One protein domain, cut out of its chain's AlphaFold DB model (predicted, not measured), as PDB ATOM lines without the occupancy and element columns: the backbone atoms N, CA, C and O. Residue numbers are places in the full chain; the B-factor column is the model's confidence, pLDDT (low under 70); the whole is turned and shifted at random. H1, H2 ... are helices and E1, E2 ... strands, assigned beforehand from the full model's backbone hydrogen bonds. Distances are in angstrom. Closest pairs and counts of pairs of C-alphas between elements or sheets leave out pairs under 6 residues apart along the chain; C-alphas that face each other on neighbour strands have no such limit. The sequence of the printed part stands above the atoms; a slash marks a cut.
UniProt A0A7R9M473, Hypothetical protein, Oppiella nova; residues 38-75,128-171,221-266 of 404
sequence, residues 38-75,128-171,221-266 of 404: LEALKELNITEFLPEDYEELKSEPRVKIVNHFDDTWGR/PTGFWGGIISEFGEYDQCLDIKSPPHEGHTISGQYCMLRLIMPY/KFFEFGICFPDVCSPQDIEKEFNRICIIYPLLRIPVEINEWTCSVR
ATOM      1  N   LEU A  38     259.918 325.782 216.894       57.12
ATOM      2  CA  LEU A  38     260.715 326.658 216.048       57.12
ATOM      3  C   LEU A  38     260.929 328.079 216.612       57.12
ATOM      4  O   LEU A  38     262.045 328.574 216.522       57.12
ATOM      5  N   GLU A  39     259.914 328.753 217.158       67.12
ATOM      6  CA  GLU A  39     260.065 330.046 217.847       67.12
ATOM      7  C   GLU A  39     260.916 329.897 219.108       67.12
ATOM      8  O   GLU A  39     261.875 330.643 219.270       67.12
ATOM      9  N   ALA A  40     260.672 328.867 219.925       57.25
ATOM     10  CA  ALA A  40     261.516 328.588 221.087       57.25
ATOM     11  C   ALA A  40     262.984 328.322 220.686       57.25
ATOM     12  O   ALA A  40     263.904 328.834 221.316       57.25
ATOM     13  N   LEU A  41     263.232 327.575 219.604       54.84
ATOM     14  CA  LEU A  41     264.582 327.303 219.089       54.84
ATOM     15  C   LEU A  41     265.246 328.520 218.425       54.84
ATOM     16  O   LEU A  41     266.474 328.632 218.464       54.84
ATOM     17  N   LYS A  42     264.459 329.424 217.830       58.69
ATOM     18  CA  LYS A  42     264.940 330.709 217.300       58.69
ATOM     19  C   LYS A  42     265.366 331.648 218.426       58.69
ATOM     20  O   LYS A  42     266.438 332.234 218.332       58.69
ATOM     21  N   GLU A  43     264.588 331.718 219.504       54.31
ATOM     22  CA  GLU A  43     264.940 332.475 220.716       54.31
ATOM     23  C   GLU A  43     266.202 331.917 221.401       54.31
ATOM     24  O   GLU A  43     266.988 332.660 221.979       54.31
ATOM     25  N   LEU A  44     266.466 330.611 221.265       47.75
ATOM     26  CA  LEU A  44     267.690 329.970 221.765       47.75
ATOM     27  C   LEU A  44     268.952 330.285 220.940       47.75
ATOM     28  O   LEU A  44     270.035 329.816 221.294       47.75
ATOM     29  N   ASN A  45     268.833 331.037 219.838       43.78
ATOM     30  CA  ASN A  45     269.919 331.385 218.916       43.78
ATOM     31  C   ASN A  45     270.752 330.172 218.437       43.78
ATOM     32  O   ASN A  45     271.921 330.278 218.071       43.78
ATOM     33  N   ILE A  46     270.148 328.978 218.423       44.03
ATOM     34  CA  ILE A  46     270.798 327.750 217.935       44.03
ATOM     35  C   ILE A  46     270.921 327.798 216.405       44.03
ATOM     36  O   ILE A  46     271.810 327.176 215.822       44.03
ATOM     37  N   THR A  47     270.066 328.582 215.743       42.31
ATOM     38  CA  THR A  47     270.099 328.786 214.293       42.31
ATOM     39  C   THR A  47     271.341 329.536 213.812       42.31
ATOM     40  O   THR A  47     271.708 329.353 212.659       42.31
ATOM     41  N   GLU A  48     272.029 330.308 214.662       42.72
ATOM     42  CA  GLU A  48     273.310 330.956 214.309       42.72
ATOM     43  C   GLU A  48     274.461 329.951 214.126       42.72
ATOM     44  O   GLU A  48     275.462 330.250 213.481       42.72
ATOM     45  N   PHE A  49     274.314 328.730 214.654       36.22
ATOM     46  CA  PHE A  49     275.261 327.635 214.432       36.22
ATOM     47  C   PHE A  49     274.944 326.808 213.181       36.22
ATOM     48  O   PHE A  49     275.679 325.864 212.869       36.22
ATOM     49  N   LEU A  50     273.858 327.123 212.465       40.88
ATOM     50  CA  LEU A  50     273.607 326.545 211.153       40.88
ATOM     51  C   LEU A  50     274.567 327.212 210.155       40.88
ATOM     52  O   LEU A  50     274.596 328.437 210.081       40.88
ATOM     53  N   PRO A  51     275.363 326.442 209.392       42.38
ATOM     54  CA  PRO A  51     276.176 327.013 208.325       42.38
ATOM     55  C   PRO A  51     275.275 327.794 207.358       42.38
ATOM     56  O   PRO A  51     274.200 327.297 207.016       42.38
ATOM     57  N   GLU A  52     275.720 328.966 206.889       46.66
ATOM     58  CA  GLU A  52     275.012 329.771 205.867       46.66
ATOM     59  C   GLU A  52     274.656 328.929 204.618       46.66
ATOM     60  O   GLU A  52     273.646 329.154 203.955       46.66
ATOM     61  N   ASP A  53     275.430 327.870 204.383       44.97
ATOM     62  CA  ASP A  53     275.351 326.938 203.261       44.97
ATOM     63  C   ASP A  53     274.298 325.813 203.450       44.97
ATOM     64  O   ASP A  53     274.203 324.897 202.629       44.97
ATOM     65  N   TYR A  54     273.514 325.811 204.538       46.78
ATOM     66  CA  TYR A  54     272.577 324.717 204.855       46.78
ATOM     67  C   TYR A  54     271.510 324.489 203.765       46.78
ATOM     68  O   TYR A  54     271.187 323.344 203.438       46.78
ATOM     69  N   GLU A  55     270.993 325.561 203.161       48.78
ATOM     70  CA  GLU A  55     270.052 325.461 202.033       48.78
ATOM     71  C   GLU A  55     270.736 324.936 200.753       48.78
ATOM     72  O   GLU A  55     270.100 324.267 199.938       48.78
ATOM     73  N   GLU A  56     272.048 325.136 200.606       48.59
ATOM     74  CA  GLU A  56     272.839 324.637 199.475       48.59
ATOM     75  C   GLU A  56     273.122 323.125 199.615       48.59
ATOM     76  O   GLU A  56     272.936 322.357 198.664       48.59
ATOM     77  N   LEU A  57     273.417 322.664 200.839       45.22
ATOM     78  CA  LEU A  57     273.587 321.248 201.220       45.22
ATOM     79  C   LEU A  57     272.344 320.381 200.967       45.22
ATOM     80  O   LEU A  57     272.456 319.172 200.754       45.22
ATOM     81  N   LYS A  58     271.154 320.988 200.947       44.91
ATOM     82  CA  LYS A  58     269.881 320.320 200.635       44.91
ATOM     83  C   LYS A  58     269.764 319.927 199.155       44.91
ATOM     84  O   LYS A  58     268.957 319.057 198.821       44.91
ATOM     85  N   SER A  59     270.559 320.551 198.280       43.38
ATOM     86  CA  SER A  59     270.473 320.414 196.820       43.38
ATOM     87  C   SER A  59     271.551 319.515 196.187       43.38
ATOM     88  O   SER A  59     271.414 319.128 195.023       43.38
ATOM     89  N   GLU A  60     272.598 319.118 196.924       39.88
ATOM     90  CA  GLU A  60     273.710 318.342 196.356       39.88
ATOM     91  C   GLU A  60     273.463 316.812 196.288       39.88
ATOM     92  O   GLU A  60     272.921 316.196 197.212       39.88
ATOM     93  N   PRO A  61     273.923 316.131 195.216       42.66
ATOM     94  CA  PRO A  61     273.801 314.683 195.083       42.66
ATOM     95  C   PRO A  61     274.729 313.897 196.033       42.66
ATOM     96  O   PRO A  61     275.910 314.195 196.216       42.66
ATOM     97  N   ARG A  62     274.178 312.790 196.553       42.72
ATOM     98  CA  ARG A  62     274.624 311.924 197.673       42.72
ATOM     99  C   ARG A  62     276.104 311.502 197.753       42.72
ATOM    100  O   ARG A  62     276.523 311.041 198.808       42.72
ATOM    101  N   VAL A  63     276.891 311.605 196.682       38.38
ATOM    102  CA  VAL A  63     278.273 311.078 196.631       38.38
ATOM    103  C   VAL A  63     279.309 312.097 197.128       38.38
ATOM    104  O   VAL A  63     280.349 311.701 197.649       38.38
ATOM    105  N   LYS A  64     279.029 313.407 197.051       37.59
ATOM    106  CA  LYS A  64     279.968 314.454 197.505       37.59
ATOM    107  C   LYS A  64     279.948 314.708 199.017       37.59
ATOM    108  O   LYS A  64     280.958 315.127 199.577       37.59
ATOM    109  N   ILE A  65     278.855 314.348 199.691       42.25
ATOM    110  CA  ILE A  65     278.649 314.572 201.134       42.25
ATOM    111  C   ILE A  65     279.664 313.782 201.986       42.25
ATOM    112  O   ILE A  65     280.068 314.235 203.054       42.25
ATOM    113  N   VAL A  66     280.157 312.638 201.494       39.19
ATOM    114  CA  VAL A  66     281.117 311.780 202.220       39.19
ATOM    115  C   VAL A  66     282.492 312.440 202.374       39.19
ATOM    116  O   VAL A  66     283.108 312.330 203.431       39.19
ATOM    117  N   ASN A  67     282.956 313.182 201.365       38.28
ATOM    118  CA  ASN A  67     284.215 313.926 201.462       38.28
ATOM    119  C   ASN A  67     284.057 315.208 202.292       38.28
ATOM    120  O   ASN A  67     285.027 315.682 202.878       38.28
ATOM    121  N   HIS A  68     282.837 315.745 202.375       39.00
ATOM    122  CA  HIS A  68     282.526 316.882 203.235       39.00
ATOM    123  C   HIS A  68     282.461 316.464 204.713       39.00
ATOM    124  O   HIS A  68     282.989 317.167 205.563       39.00
ATOM    125  N   PHE A  69     281.953 315.263 205.017       40.59
ATOM    126  CA  PHE A  69     281.852 314.702 206.373       40.59
ATOM    127  C   PHE A  69     283.178 314.700 207.159       40.59
ATOM    128  O   PHE A  69     283.216 315.112 208.322       40.59
ATOM    129  N   ASP A  70     284.278 314.277 206.525       43.94
ATOM    130  CA  ASP A  70     285.605 314.250 207.156       43.94
ATOM    131  C   ASP A  70     286.127 315.662 207.475       43.94
ATOM    132  O   ASP A  70     286.837 315.859 208.470       43.94
ATOM    133  N   ASP A  71     285.741 316.655 206.667       47.81
ATOM    134  CA  ASP A  71     286.150 318.040 206.854       47.81
ATOM    135  C   ASP A  71     285.219 318.800 207.807       47.81
ATOM    136  O   ASP A  71     285.720 319.552 208.636       47.81
ATOM    137  N   THR A  72     283.904 318.554 207.801       44.97
ATOM    138  CA  THR A  72     282.925 319.179 208.709       44.97
ATOM    139  C   THR A  72     283.083 318.676 210.140       44.97
ATOM    140  O   THR A  72     283.103 319.489 211.059       44.97
ATOM    141  N   TRP A  73     283.306 317.374 210.365       45.31
ATOM    142  CA  TRP A  73     283.611 316.862 211.710       45.31
ATOM    143  C   TRP A  73     284.997 317.314 212.182       45.31
ATOM    144  O   TRP A  73     285.196 317.677 213.342       45.31
ATOM    145  N   GLY A  74     285.957 317.373 211.253       46.81
ATOM    146  CA  GLY A  74     287.257 317.985 211.493       46.81
ATOM    147  C   GLY A  74     287.147 319.472 211.840       46.81
ATOM    148  O   GLY A  74     287.858 319.926 212.724       46.81
ATOM    149  N   ARG A  75     286.282 320.245 211.172       45.34
ATOM    150  CA  ARG A  75     286.026 321.678 211.416       45.34
ATOM    151  C   ARG A  75     285.251 321.897 212.709       45.34
ATOM    152  O   ARG A  75     285.662 322.760 213.464       45.34
ATOM    153  N   PRO A 128     279.193 319.523 228.185       56.16
ATOM    154  CA  PRO A 128     279.477 319.030 229.494       56.16
ATOM    155  C   PRO A 128     280.802 318.317 229.682       56.16
ATOM    156  O   PRO A 128     281.207 317.446 228.909       56.16
ATOM    157  N   THR A 129     281.452 318.624 230.800       56.53
ATOM    158  CA  THR A 129     282.725 317.999 231.178       56.53
ATOM    159  C   THR A 129     282.616 316.480 231.367       56.53
ATOM    160  O   THR A 129     283.619 315.774 231.225       56.53
ATOM    161  N   GLY A 130     281.411 315.957 231.632       52.91
ATOM    162  CA  GLY A 130     281.138 314.526 231.767       52.91
ATOM    163  C   GLY A 130     281.378 313.729 230.482       52.91
ATOM    164  O   GLY A 130     281.880 312.602 230.550       52.91
ATOM    165  N   PHE A 131     281.135 314.344 229.320       52.91
ATOM    166  CA  PHE A 131     281.281 313.708 228.010       52.91
ATOM    167  C   PHE A 131     282.698 313.157 227.787       52.91
ATOM    168  O   PHE A 131     282.887 311.987 227.448       52.91
ATOM    169  N   TRP A 132     283.720 313.964 228.086       52.47
ATOM    170  CA  TRP A 132     285.125 313.566 227.943       52.47
ATOM    171  C   TRP A 132     285.573 312.539 228.990       52.47
ATOM    172  O   TRP A 132     286.524 311.793 228.764       52.47
ATOM    173  N   GLY A 133     284.863 312.455 230.119       54.94
ATOM    174  CA  GLY A 133     285.065 311.431 231.146       54.94
ATOM    175  C   GLY A 133     284.498 310.056 230.776       54.94
ATOM    176  O   GLY A 133     284.605 309.121 231.574       54.94
ATOM    177  N   GLY A 134     283.888 309.928 229.592       59.22
ATOM    178  CA  GLY A 134     283.161 308.735 229.172       59.22
ATOM    179  C   GLY A 134     281.818 308.578 229.881       59.22
ATOM    180  O   GLY A 134     281.277 307.477 229.879       59.22
ATOM    181  N   ILE A 135     281.298 309.639 230.508       64.00
ATOM    182  CA  ILE A 135     279.952 309.634 231.075       64.00
ATOM    183  C   ILE A 135     278.979 309.807 229.908       64.00
ATOM    184  O   ILE A 135     278.966 310.828 229.233       64.00
ATOM    185  N   ILE A 136     278.197 308.766 229.656       75.62
ATOM    186  CA  ILE A 136     277.218 308.708 228.560       75.62
ATOM    187  C   ILE A 136     275.848 309.293 228.935       75.62
ATOM    188  O   ILE A 136     274.956 309.368 228.096       75.62
ATOM    189  N   SER A 137     275.661 309.646 230.204       82.25
ATOM    190  CA  SER A 137     274.404 310.172 230.724       82.25
ATOM    191  C   SER A 137     274.679 311.444 231.494       82.25
ATOM    192  O   SER A 137     275.462 311.440 232.447       82.25
ATOM    193  N   GLU A 138     274.007 312.512 231.108       84.44
ATOM    194  CA  GLU A 138     274.111 313.793 231.767       84.44
ATOM    195  C   GLU A 138     272.736 314.338 232.092       84.44
ATOM    196  O   GLU A 138     271.890 314.444 231.219       84.44
ATOM    197  N   PHE A 139     272.518 314.695 233.351       87.50
ATOM    198  CA  PHE A 139     271.201 315.086 233.841       87.50
ATOM    199  C   PHE A 139     271.000 316.607 233.894       87.50
ATOM    200  O   PHE A 139     269.928 317.060 234.266       87.50
ATOM    201  N   GLY A 140     272.005 317.407 233.527       87.00
ATOM    202  CA  GLY A 140     271.922 318.865 233.645       87.00
ATOM    203  C   GLY A 140     271.505 319.333 235.049       87.00
ATOM    204  O   GLY A 140     271.687 318.627 236.043       87.00
ATOM    205  N   GLU A 141     270.929 320.530 235.124       91.31
ATOM    206  CA  GLU A 141     270.423 321.133 236.363       91.31
ATOM    207  C   GLU A 141     268.911 320.883 236.504       91.31
ATOM    208  O   GLU A 141     268.079 321.735 236.185       91.31
ATOM    209  N   TYR A 142     268.554 319.678 236.961       93.62
ATOM    210  CA  TYR A 142     267.163 319.231 237.115       93.62
ATOM    211  C   TYR A 142     266.316 320.182 237.975       93.62
ATOM    212  O   TYR A 142     265.272 320.657 237.530       93.62
ATOM    213  N   ASP A 143     266.779 320.489 239.190       94.06
ATOM    214  CA  ASP A 143     266.018 321.310 240.139       94.06
ATOM    215  C   ASP A 143     265.864 322.750 239.635       94.06
ATOM    216  O   ASP A 143     264.778 323.320 239.714       94.06
ATOM    217  N   GLN A 144     266.920 323.308 239.027       94.81
ATOM    218  CA  GLN A 144     266.874 324.657 238.461       94.81
ATOM    219  C   GLN A 144     265.845 324.752 237.337       94.81
ATOM    220  O   GLN A 144     265.112 325.733 237.284       94.81
ATOM    221  N   CYS A 145     265.746 323.728 236.480       96.50
ATOM    222  CA  CYS A 145     264.741 323.679 235.422       96.50
ATOM    223  C   CYS A 145     263.312 323.710 235.981       96.50
ATOM    224  O   CYS A 145     262.488 324.503 235.532       96.50
ATOM    225  N   LEU A 146     263.019 322.884 236.990       95.50
ATOM    226  CA  LEU A 146     261.686 322.820 237.602       95.50
ATOM    227  C   LEU A 146     261.327 324.070 238.417       95.50
ATOM    228  O   LEU A 146     260.149 324.339 238.669       95.50
ATOM    229  N   ASP A 147     262.333 324.823 238.856       95.88
ATOM    230  CA  ASP A 147     262.158 326.080 239.573       95.88
ATOM    231  C   ASP A 147     261.845 327.268 238.649       95.88
ATOM    232  O   ASP A 147     261.397 328.308 239.143       95.88
ATOM    233  N   ILE A 148     262.000 327.124 237.325       95.06
ATOM    234  CA  ILE A 148     261.640 328.169 236.361       95.06
ATOM    235  C   ILE A 148     260.126 328.391 236.405       95.06
ATOM    236  O   ILE A 148     259.332 327.524 236.033       95.06
ATOM    237  N   LYS A 149     259.727 329.586 236.842       95.62
ATOM    238  CA  LYS A 149     258.353 330.086 236.774       95.62
ATOM    239  C   LYS A 149     258.381 331.493 236.198       95.62
ATOM    240  O   LYS A 149     259.024 332.382 236.756       95.62
ATOM    241  N   SER A 150     257.698 331.689 235.079       92.94
ATOM    242  CA  SER A 150     257.480 333.026 234.531       92.94
ATOM    243  C   SER A 150     256.422 333.772 235.356       92.94
ATOM    244  O   SER A 150     255.497 333.145 235.892       92.94
ATOM    245  N   PRO A 151     256.538 335.105 235.495       92.62
ATOM    246  CA  PRO A 151     255.436 335.901 236.013       92.62
ATOM    247  C   PRO A 151     254.211 335.716 235.103       92.62
ATOM    248  O   PRO A 151     254.379 335.597 233.889       92.62
ATOM    249  N   PRO A 152     252.988 335.694 235.661       89.50
ATOM    250  CA  PRO A 152     251.781 335.485 234.872       89.50
ATOM    251  C   PRO A 152     251.657 336.576 233.806       89.50
ATOM    252  O   PRO A 152     251.526 337.757 234.133       89.50
ATOM    253  N   HIS A 153     251.688 336.175 232.537       86.00
ATOM    254  CA  HIS A 153     251.382 337.035 231.400       86.00
ATOM    255  C   HIS A 153     250.023 336.592 230.864       86.00
ATOM    256  O   HIS A 153     249.820 335.408 230.614       86.00
ATOM    257  N   GLU A 154     249.059 337.512 230.770       88.38
ATOM    258  CA  GLU A 154     247.702 337.206 230.272       88.38
ATOM    259  C   GLU A 154     246.982 336.071 231.035       88.38
ATOM    260  O   GLU A 154     246.120 335.385 230.502       88.38
ATOM    261  N   GLY A 155     247.317 335.872 232.315       89.12
ATOM    262  CA  GLY A 155     246.700 334.837 233.156       89.12
ATOM    263  C   GLY A 155     247.318 333.443 233.014       89.12
ATOM    264  O   GLY A 155     246.943 332.545 233.767       89.12
ATOM    265  N   HIS A 156     248.308 333.270 232.139       87.62
ATOM    266  CA  HIS A 156     249.047 332.021 231.995       87.62
ATOM    267  C   HIS A 156     250.426 332.130 232.652       87.62
ATOM    268  O   HIS A 156     251.177 333.083 232.439       87.62
ATOM    269  N   THR A 157     250.760 331.147 233.487       92.38
ATOM    270  CA  THR A 157     252.102 330.980 234.052       92.38
ATOM    271  C   THR A 157     252.817 329.886 233.281       92.38
ATOM    272  O   THR A 157     252.421 328.727 233.372       92.38
ATOM    273  N   ILE A 158     253.870 330.243 232.553       93.56
ATOM    274  CA  ILE A 158     254.767 329.274 231.915       93.56
ATOM    275  C   ILE A 158     255.731 328.759 232.981       93.56
ATOM    276  O   ILE A 158     256.362 329.567 233.681       93.56
ATOM    277  N   SER A 159     255.846 327.441 233.110       95.75
ATOM    278  CA  SER A 159     256.802 326.791 234.006       95.75
ATOM    279  C   SER A 159     257.822 325.957 233.228       95.75
ATOM    280  O   SER A 159     257.655 325.683 232.043       95.75
ATOM    281  N   GLY A 160     258.937 325.608 233.864       96.19
ATOM    282  CA  GLY A 160     259.921 324.715 233.263       96.19
ATOM    283  C   GLY A 160     259.488 323.249 233.326       96.19
ATOM    284  O   GLY A 160     259.043 322.748 234.363       96.19
ATOM    285  N   GLN A 161     259.681 322.544 232.217       96.25
ATOM    286  CA  GLN A 161     259.550 321.103 232.087       96.25
ATOM    287  C   GLN A 161     260.923 320.499 231.796       96.25
ATOM    288  O   GLN A 161     261.590 320.820 230.810       96.25
ATOM    289  N   TYR A 162     261.342 319.593 232.672       96.88
ATOM    290  CA  TYR A 162     262.576 318.843 232.502       96.88
ATOM    291  C   TYR A 162     262.275 317.525 231.799       96.88
ATOM    292  O   TYR A 162     261.415 316.786 232.270       96.88
ATOM    293  N   CYS A 163     263.011 317.170 230.749       96.06
ATOM    294  CA  CYS A 163     262.878 315.879 230.071       96.06
ATOM    295  C   CYS A 163     264.234 315.230 229.801       96.06
ATOM    296  O   CYS A 163     265.240 315.907 229.597       96.06
ATOM    297  N   MET A 164     264.250 313.894 229.732       94.75
ATOM    298  CA  MET A 164     265.428 313.158 229.263       94.75
ATOM    299  C   MET A 164     265.332 312.911 227.762       94.75
ATOM    300  O   MET A 164     264.503 312.117 227.309       94.75
ATOM    301  N   LEU A 165     266.231 313.546 227.022       93.12
ATOM    302  CA  LEU A 165     266.481 313.324 225.609       93.12
ATOM    303  C   LEU A 165     267.398 312.113 225.434       93.12
ATOM    304  O   LEU A 165     268.446 312.021 226.077       93.12
ATOM    305  N   ARG A 166     267.033 311.190 224.545       92.75
ATOM    306  CA  ARG A 166     267.834 310.004 224.227       92.75
ATOM    307  C   ARG A 166     268.306 310.038 222.784       92.75
ATOM    308  O   ARG A 166     267.500 310.185 221.871       92.75
ATOM    309  N   LEU A 167     269.600 309.822 222.576       90.25
ATOM    310  CA  LEU A 167     270.153 309.596 221.243       90.25
ATOM    311  C   LEU A 167     270.150 308.099 220.942       90.25
ATOM    312  O   LEU A 167     270.800 307.308 221.642       90.25
ATOM    313  N   ILE A 168     269.432 307.720 219.888       90.00
ATOM    314  CA  ILE A 168     269.389 306.347 219.396       90.00
ATOM    315  C   ILE A 168     270.430 306.222 218.292       90.00
ATOM    316  O   ILE A 168     270.210 306.593 217.141       90.00
ATOM    317  N   MET A 169     271.590 305.681 218.644       85.12
ATOM    318  CA  MET A 169     272.618 305.375 217.662       85.12
ATOM    319  C   MET A 169     272.122 304.235 216.772       85.12
ATOM    320  O   MET A 169     271.731 303.199 217.316       85.12
ATOM    321  N   PRO A 170     272.158 304.367 215.434       78.75
ATOM    322  CA  PRO A 170     271.896 303.233 214.566       78.75
ATOM    323  C   PRO A 170     272.937 302.160 214.872       78.75
ATOM    324  O   PRO A 170     274.142 302.418 214.864       78.75
ATOM    325  N   TYR A 171     272.465 300.960 215.180       78.00
ATOM    326  CA  TYR A 171     273.322 299.828 215.477       78.00
ATOM    327  C   TYR A 171     272.861 298.628 214.649       78.00
ATOM    328  O   TYR A 171     271.660 298.408 214.483       78.00
ATOM    329  N   LYS A 221     270.275 302.944 222.552       87.75
ATOM    330  CA  LYS A 221     270.210 304.074 223.492       87.75
ATOM    331  C   LYS A 221     271.588 304.324 224.092       87.75
ATOM    332  O   LYS A 221     271.976 303.701 225.083       87.75
ATOM    333  N   PHE A 222     272.353 305.188 223.435       80.44
ATOM    334  CA  PHE A 222     273.758 305.392 223.761       80.44
ATOM    335  C   PHE A 222     273.965 306.592 224.672       80.44
ATOM    336  O   PHE A 222     274.715 306.474 225.636       80.44
ATOM    337  N   PHE A 223     273.258 307.696 224.411       85.81
ATOM    338  CA  PHE A 223     273.361 308.909 225.214       85.81
ATOM    339  C   PHE A 223     272.017 309.353 225.762       85.81
ATOM    340  O   PHE A 223     271.011 309.307 225.053       85.81
ATOM    341  N   GLU A 224     272.032 309.824 227.006       89.12
ATOM    342  CA  GLU A 224     270.881 310.452 227.648       89.12
ATOM    343  C   GLU A 224     271.284 311.835 228.166       89.12
ATOM    344  O   GLU A 224     272.241 311.943 228.932       89.12
ATOM    345  N   PHE A 225     270.562 312.875 227.758       90.62
ATOM    346  CA  PHE A 225     270.790 314.251 228.189       90.62
ATOM    347  C   PHE A 225     269.526 314.822 228.825       90.62
ATOM    348  O   PHE A 225     268.435 314.690 228.276       90.62
ATOM    349  N   GLY A 226     269.675 315.463 229.977       93.50
ATOM    350  CA  GLY A 226     268.651 316.296 230.582       93.50
ATOM    351  C   GLY A 226     268.524 317.599 229.814       93.50
ATOM    352  O   GLY A 226     269.508 318.324 229.666       93.50
ATOM    353  N   ILE A 227     267.324 317.894 229.324       94.69
ATOM    354  CA  ILE A 227     266.996 319.162 228.676       94.69
ATOM    355  C   ILE A 227     265.850 319.840 229.418       94.69
ATOM    356  O   ILE A 227     264.978 319.175 229.980       94.69
ATOM    357  N   CYS A 228     265.863 321.169 229.408       96.19
ATOM    358  CA  CYS A 228     264.815 321.995 229.985       96.19
ATOM    359  C   CYS A 228     264.109 322.770 228.877       96.19
ATOM    360  O   CYS A 228     264.779 323.403 228.058       96.19
ATOM    361  N   PHE A 229     262.781 322.736 228.856       95.50
ATOM    362  CA  PHE A 229     261.967 323.543 227.951       95.50
ATOM    363  C   PHE A 229     260.667 323.987 228.640       95.50
ATOM    364  O   PHE A 229     260.350 323.477 229.711       95.50
ATOM    365  N   PRO A 230     259.932 324.965 228.089       95.62
ATOM    366  CA  PRO A 230     258.664 325.418 228.660       95.62
ATOM    367  C   PRO A 230     257.612 324.300 228.728       95.62
ATOM    368  O   PRO A 230     257.460 323.548 227.775       95.62
ATOM    369  N   ASP A 231     256.839 324.231 229.807       95.25
ATOM    370  CA  ASP A 231     255.753 323.258 230.013       95.25
ATOM    371  C   ASP A 231     254.597 323.366 229.008       95.25
ATOM    372  O   ASP A 231     253.843 322.414 228.815       95.25
ATOM    373  N   VAL A 232     254.479 324.516 228.344       94.06
ATOM    374  CA  VAL A 232     253.569 324.729 227.213       94.06
ATOM    375  C   VAL A 232     253.966 323.927 225.968       94.06
ATOM    376  O   VAL A 232     253.141 323.748 225.075       94.06
ATOM    377  N   CYS A 233     255.211 323.446 225.883       94.44
ATOM    378  CA  CYS A 233     255.689 322.650 224.760       94.44
ATOM    379  C   CYS A 233     255.445 321.161 225.001       94.44
ATOM    380  O   CYS A 233     255.902 320.585 225.988       94.44
ATOM    381  N   SER A 234     254.813 320.496 224.036       95.50
ATOM    382  CA  SER A 234     254.689 319.045 224.069       95.50
ATOM    383  C   SER A 234     256.051 318.378 223.802       95.50
ATOM    384  O   SER A 234     256.747 318.776 222.860       95.50
ATOM    385  N   PRO A 235     256.456 317.337 224.556       95.00
ATOM    386  CA  PRO A 235     257.702 316.608 224.302       95.00
ATOM    387  C   PRO A 235     257.831 316.092 222.861       95.00
ATOM    388  O   PRO A 235     258.928 316.071 222.306       95.00
ATOM    389  N   GLN A 236     256.710 315.718 222.238       95.56
ATOM    390  CA  GLN A 236     256.639 315.232 220.861       95.56
ATOM    391  C   GLN A 236     256.958 316.334 219.838       95.56
ATOM    392  O   GLN A 236     257.596 316.060 218.820       95.56
ATOM    393  N   ASP A 237     256.563 317.580 220.115       93.69
ATOM    394  CA  ASP A 237     256.862 318.721 219.244       93.69
ATOM    395  C   ASP A 237     258.350 319.061 219.303       93.69
ATOM    396  O   ASP A 237     258.992 319.264 218.271       93.69
ATOM    397  N   ILE A 238     258.921 319.024 220.510       93.31
ATOM    398  CA  ILE A 238     260.359 319.191 220.716       93.31
ATOM    399  C   ILE A 238     261.127 318.069 220.008       93.31
ATOM    400  O   ILE A 238     262.068 318.350 219.270       93.31
ATOM    401  N   GLU A 239     260.711 316.807 220.149       93.88
ATOM    402  CA  GLU A 239     261.342 315.676 219.455       93.88
ATOM    403  C   GLU A 239     261.321 315.857 217.931       93.88
ATOM    404  O   GLU A 239     262.337 315.660 217.257       93.88
ATOM    405  N   LYS A 240     260.173 316.263 217.381       92.88
ATOM    406  CA  LYS A 240     260.004 316.506 215.947       92.88
ATOM    407  C   LYS A 240     260.927 317.616 215.453       92.88
ATOM    408  O   LYS A 240     261.579 317.439 214.421       92.88
ATOM    409  N   GLU A 241     261.024 318.723 216.182       90.81
ATOM    410  CA  GLU A 241     261.902 319.828 215.796       90.81
ATOM    411  C   GLU A 241     263.387 319.491 215.984       90.81
ATOM    412  O   GLU A 241     264.191 319.815 215.110       90.81
ATOM    413  N   PHE A 242     263.769 318.743 217.024       89.12
ATOM    414  CA  PHE A 242     265.139 318.233 217.156       89.12
ATOM    415  C   PHE A 242     265.509 317.318 215.986       89.12
ATOM    416  O   PHE A 242     266.572 317.486 215.392       89.12
ATOM    417  N   ASN A 243     264.631 316.395 215.597       88.88
ATOM    418  CA  ASN A 243     264.883 315.512 214.457       88.88
ATOM    419  C   ASN A 243     264.895 316.259 213.110       88.88
ATOM    420  O   ASN A 243     265.535 315.804 212.161       88.88
ATOM    421  N   ARG A 244     264.223 317.413 213.011       87.25
ATOM    422  CA  ARG A 244     264.207 318.247 211.802       87.25
ATOM    423  C   ARG A 244     265.429 319.163 211.691       87.25
ATOM    424  O   ARG A 244     266.010 319.264 210.613       87.25
ATOM    425  N   ILE A 245     265.773 319.855 212.776       79.81
ATOM    426  CA  ILE A 245     266.729 320.973 212.788       79.81
ATOM    427  C   ILE A 245     268.117 320.519 213.225       79.81
ATOM    428  O   ILE A 245     269.119 321.012 212.704       79.81
ATOM    429  N   CYS A 246     268.206 319.600 214.189       69.75
ATOM    430  CA  CYS A 246     269.487 319.269 214.789       69.75
ATOM    431  C   CYS A 246     270.388 318.644 213.727       69.75
ATOM    432  O   CYS A 246     270.065 317.588 213.191       69.75
ATOM    433  N   ILE A 247     271.536 319.283 213.473       64.50
ATOM    434  CA  ILE A 247     272.636 318.881 212.572       64.50
ATOM    435  C   ILE A 247     272.914 317.370 212.646       64.50
ATOM    436  O   ILE A 247     273.235 316.730 211.645       64.50
ATOM    437  N   ILE A 248     272.709 316.782 213.823       62.62
ATOM    438  CA  ILE A 248     272.829 315.357 214.110       62.62
ATOM    439  C   ILE A 248     271.956 314.479 213.187       62.62
ATOM    440  O   ILE A 248     272.438 313.453 212.714       62.62
ATOM    441  N   TYR A 249     270.718 314.843 212.851       65.69
ATOM    442  CA  TYR A 249     269.882 314.002 211.984       65.69
ATOM    443  C   TYR A 249     270.263 314.066 210.488       65.69
ATOM    444  O   TYR A 249     270.524 313.010 209.906       65.69
ATOM    445  N   PRO A 250     270.382 315.236 209.829       64.62
ATOM    446  CA  PRO A 250     270.751 315.292 208.417       64.62
ATOM    447  C   PRO A 250     272.204 314.860 208.157       64.62
ATOM    448  O   PRO A 250     272.467 314.291 207.097       64.62
ATOM    449  N   LEU A 251     273.134 315.054 209.109       61.66
ATOM    450  CA  LEU A 251     274.536 314.636 208.937       61.66
ATOM    451  C   LEU A 251     274.847 313.243 209.489       61.66
ATOM    452  O   LEU A 251     275.582 312.499 208.843       61.66
ATOM    453  N   LEU A 252     274.316 312.869 210.659       65.75
ATOM    454  CA  LEU A 252     274.641 311.594 211.320       65.75
ATOM    455  C   LEU A 252     273.500 310.570 211.273       65.75
ATOM    456  O   LEU A 252     273.742 309.400 211.564       65.75
ATOM    457  N   ARG A 253     272.279 310.967 210.881       78.50
ATOM    458  CA  ARG A 253     271.071 310.114 210.877       78.50
ATOM    459  C   ARG A 253     270.830 309.412 212.213       78.50
ATOM    460  O   ARG A 253     270.387 308.266 212.243       78.50
ATOM    461  N   ILE A 254     271.149 310.091 213.312       84.50
ATOM    462  CA  ILE A 254     270.907 309.597 214.667       84.50
ATOM    463  C   ILE A 254     269.565 310.182 215.116       84.50
ATOM    464  O   ILE A 254     269.496 311.394 215.331       84.50
ATOM    465  N   PRO A 255     268.496 309.374 215.214       89.00
ATOM    466  CA  PRO A 255     267.232 309.849 215.743       89.00
ATOM    467  C   PRO A 255     267.339 310.184 217.231       89.00
ATOM    468  O   PRO A 255     268.046 309.533 218.009       89.00
ATOM    469  N   VAL A 256     266.589 311.209 217.602       91.44
ATOM    470  CA  VAL A 256     266.366 311.649 218.971       91.44
ATOM    471  C   VAL A 256     265.006 311.123 219.425       91.44
ATOM    472  O   VAL A 256     264.034 311.268 218.692       91.44
ATOM    473  N   GLU A 257     264.946 310.522 220.614       94.06
ATOM    474  CA  GLU A 257     263.712 310.082 221.286       94.06
ATOM    475  C   GLU A 257     263.579 310.853 222.605       94.06
ATOM    476  O   GLU A 257     264.473 310.785 223.457       94.06
ATOM    477  N   ILE A 258     262.466 311.555 222.803       94.75
ATOM    478  CA  ILE A 258     262.116 312.187 224.077       94.75
ATOM    479  C   ILE A 258     260.906 311.447 224.618       94.75
ATOM    480  O   ILE A 258     259.828 311.452 224.035       94.75
ATOM    481  N   ASN A 259     261.084 310.780 225.754       91.44
ATOM    482  CA  ASN A 259     260.012 309.962 226.287       91.44
ATOM    483  C   ASN A 259     259.152 310.744 227.280       91.44
ATOM    484  O   ASN A 259     259.665 311.319 228.230       91.44
ATOM    485  N   GLU A 260     257.835 310.718 227.117       91.88
ATOM    486  CA  GLU A 260     256.930 311.514 227.949       91.88
ATOM    487  C   GLU A 260     257.019 311.153 229.445       91.88
ATOM    488  O   GLU A 260     256.899 312.017 230.312       91.88
ATOM    489  N   TRP A 261     257.314 309.890 229.774       89.69
ATOM    490  CA  TRP A 261     257.484 309.457 231.167       89.69
ATOM    491  C   TRP A 261     258.794 309.918 231.810       89.69
ATOM    492  O   TRP A 261     258.915 309.851 233.033       89.69
ATOM    493  N   THR A 262     259.783 310.363 231.028       91.38
ATOM    494  CA  THR A 262     260.997 310.982 231.584       91.38
ATOM    495  C   THR A 262     260.816 312.475 231.827       91.38
ATOM    496  O   THR A 262     261.706 313.104 232.398       91.38
ATOM    497  N   CYS A 263     259.675 313.033 231.420       94.75
ATOM    498  CA  CYS A 263     259.369 314.432 231.604       94.75
ATOM    499  C   CYS A 263     258.735 314.707 232.967       94.75
ATOM    500  O   CYS A 263     257.728 314.105 233.347       94.75
ATOM    501  N   SER A 264     259.311 315.665 233.683       95.00
ATOM    502  CA  SER A 264     258.881 316.096 235.006       95.00
ATOM    503  C   SER A 264     258.546 317.581 234.989       95.00
ATOM    504  O   SER A 264     259.234 318.384 234.365       95.00
ATOM    505  N   VAL A 265     257.473 317.923 235.695       95.44
ATOM    506  CA  VAL A 265     257.032 319.295 235.964       95.44
ATOM    507  C   VAL A 265     256.839 319.383 237.470       95.44
ATOM    508  O   VAL A 265     256.376 318.417 238.082       95.44
ATOM    509  N   ARG A 266     257.195 320.515 238.078       93.69
ATOM    510  CA  ARG A 266     257.233 320.676 239.539       93.69
ATOM    511  C   ARG A 266     255.939 320.271 240.243       93.69
ATOM    512  O   ARG A 266     255.977 319.608 241.274       93.69
TER     513      ARG A 266
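AT A GLANCE: This is residues 38 to 75, 128 to 171 and 221 to 266 of the 404 residues of the protein "Hypothetical protein" of Oppiella nova (UniProt A0A7R9M473). A narrow sheet of two long antiparallel strands, E1 and E2, with the short E3 beside E1, has H7 packed along its E3 side and H6 over E1. H1, H2, H3 and H4 make a loose string that passes this body with few contacts, and residues 59 to 64 in it stick out; far from them, the loop of residues 148 to 159 reaches 19 to 29 A from the mean of the C-alphas. The printed part has 128 residues with eight named helices and three named strands, in the order H1 H2 H3 H4 H5 H6 E1 E2 H7 H8 E3, and the sheet runs E2, E1, E3, all antiparallel. The class is mixed, helices and strands. The whole is only just loose, close to compact, with a radius of gyration of the C-alphas of 17.0 A and spans of 52 by 36 by 23 A.

IN THESE COORDINATES: H1, residues 38 to 43, begins at C-alpha 38 at (260.715, 326.658, 216.048). H2 holds residues 46 to 49, H3 residues 54 to 57. H4, residues 65 to 75, is 14.5 A long and ends at C-alpha 75 at (286.026, 321.678, 211.416), before the first cut. H5 holds residues 129 to 132 and H6 residues 142 to 147. E1, residues 160 to 168, is 24.9 A long; E2, residues 221 to 230, is 24.8 A long. H7, residues 235 to 245, is 15.3 A long, and H8 holds residues 248 to 252. E3, residues 256 to 258, ends at C-alpha 258 at (262.116, 312.187, 224.077).

HOW THE PARTS SIT: E1 is the inner strand. E2 and E1 are antiparallel at 157 degrees, with N 163 and O 227 2.9 A apart, within hydrogen-bond range. E1 and E3 are antiparallel at 142 degrees, with N 166 and O 257 at 2.8 A. E2, H7 H8 and E3 form a split strand-helix-strand unit, two strands running the same way with E1 between them, and its crossover is right-handed. H7 and the sheet make two layers, helix and sheet, though on the local plane H7 stands at the sheet's level with a height over the sheet of 0.7 A. The closest C-alphas of H7 and E3 are those of Glu 239 and Ile 258, 5.8 A. H6 is on the sheet at a height over the sheet of 7.6 A, over E1 and along the strands at 15 degrees on the local plane; its closest C-alphas to E1 are those of Leu 146 and Gly 160, 5.1 A. Residues 137 to 138 pair, parallel, with residues 224 to 225 of E2. H1 and H7 are close but not clearly touching, Leu 38 and Glu 241 having the closest C-alphas at 6.9 A. H4 and H8 are likewise close but not clearly touching, the closest C-alphas being those of Phe 69 and Leu 251, 7.8 A. H2, H3 and H5 are not on the sheet, and each is apart from H7. Every O i to N i+4 pair is within hydrogen-bond range in H1, H6, H7 and H8, against 5 of 7 in H4; H2, H3 and H5 are too short for such a pair.

THE WHOLE: The two C-alphas farthest apart are those of Val 63 and Gly 155, 53.8 A. Residues 76 to 127 are not printed, with 19.4 A between C-alphas 75 and 128; residues 172 to 220 are not printed, with 9.6 A between C-alphas 171 and 221. Of the links that are printed whole, H6 to E1 is long. Mean pLDDT of the printed part is 74.0; it is under 70 in residues 38 to 75, 128 to 135 and 246 to 252 of this model.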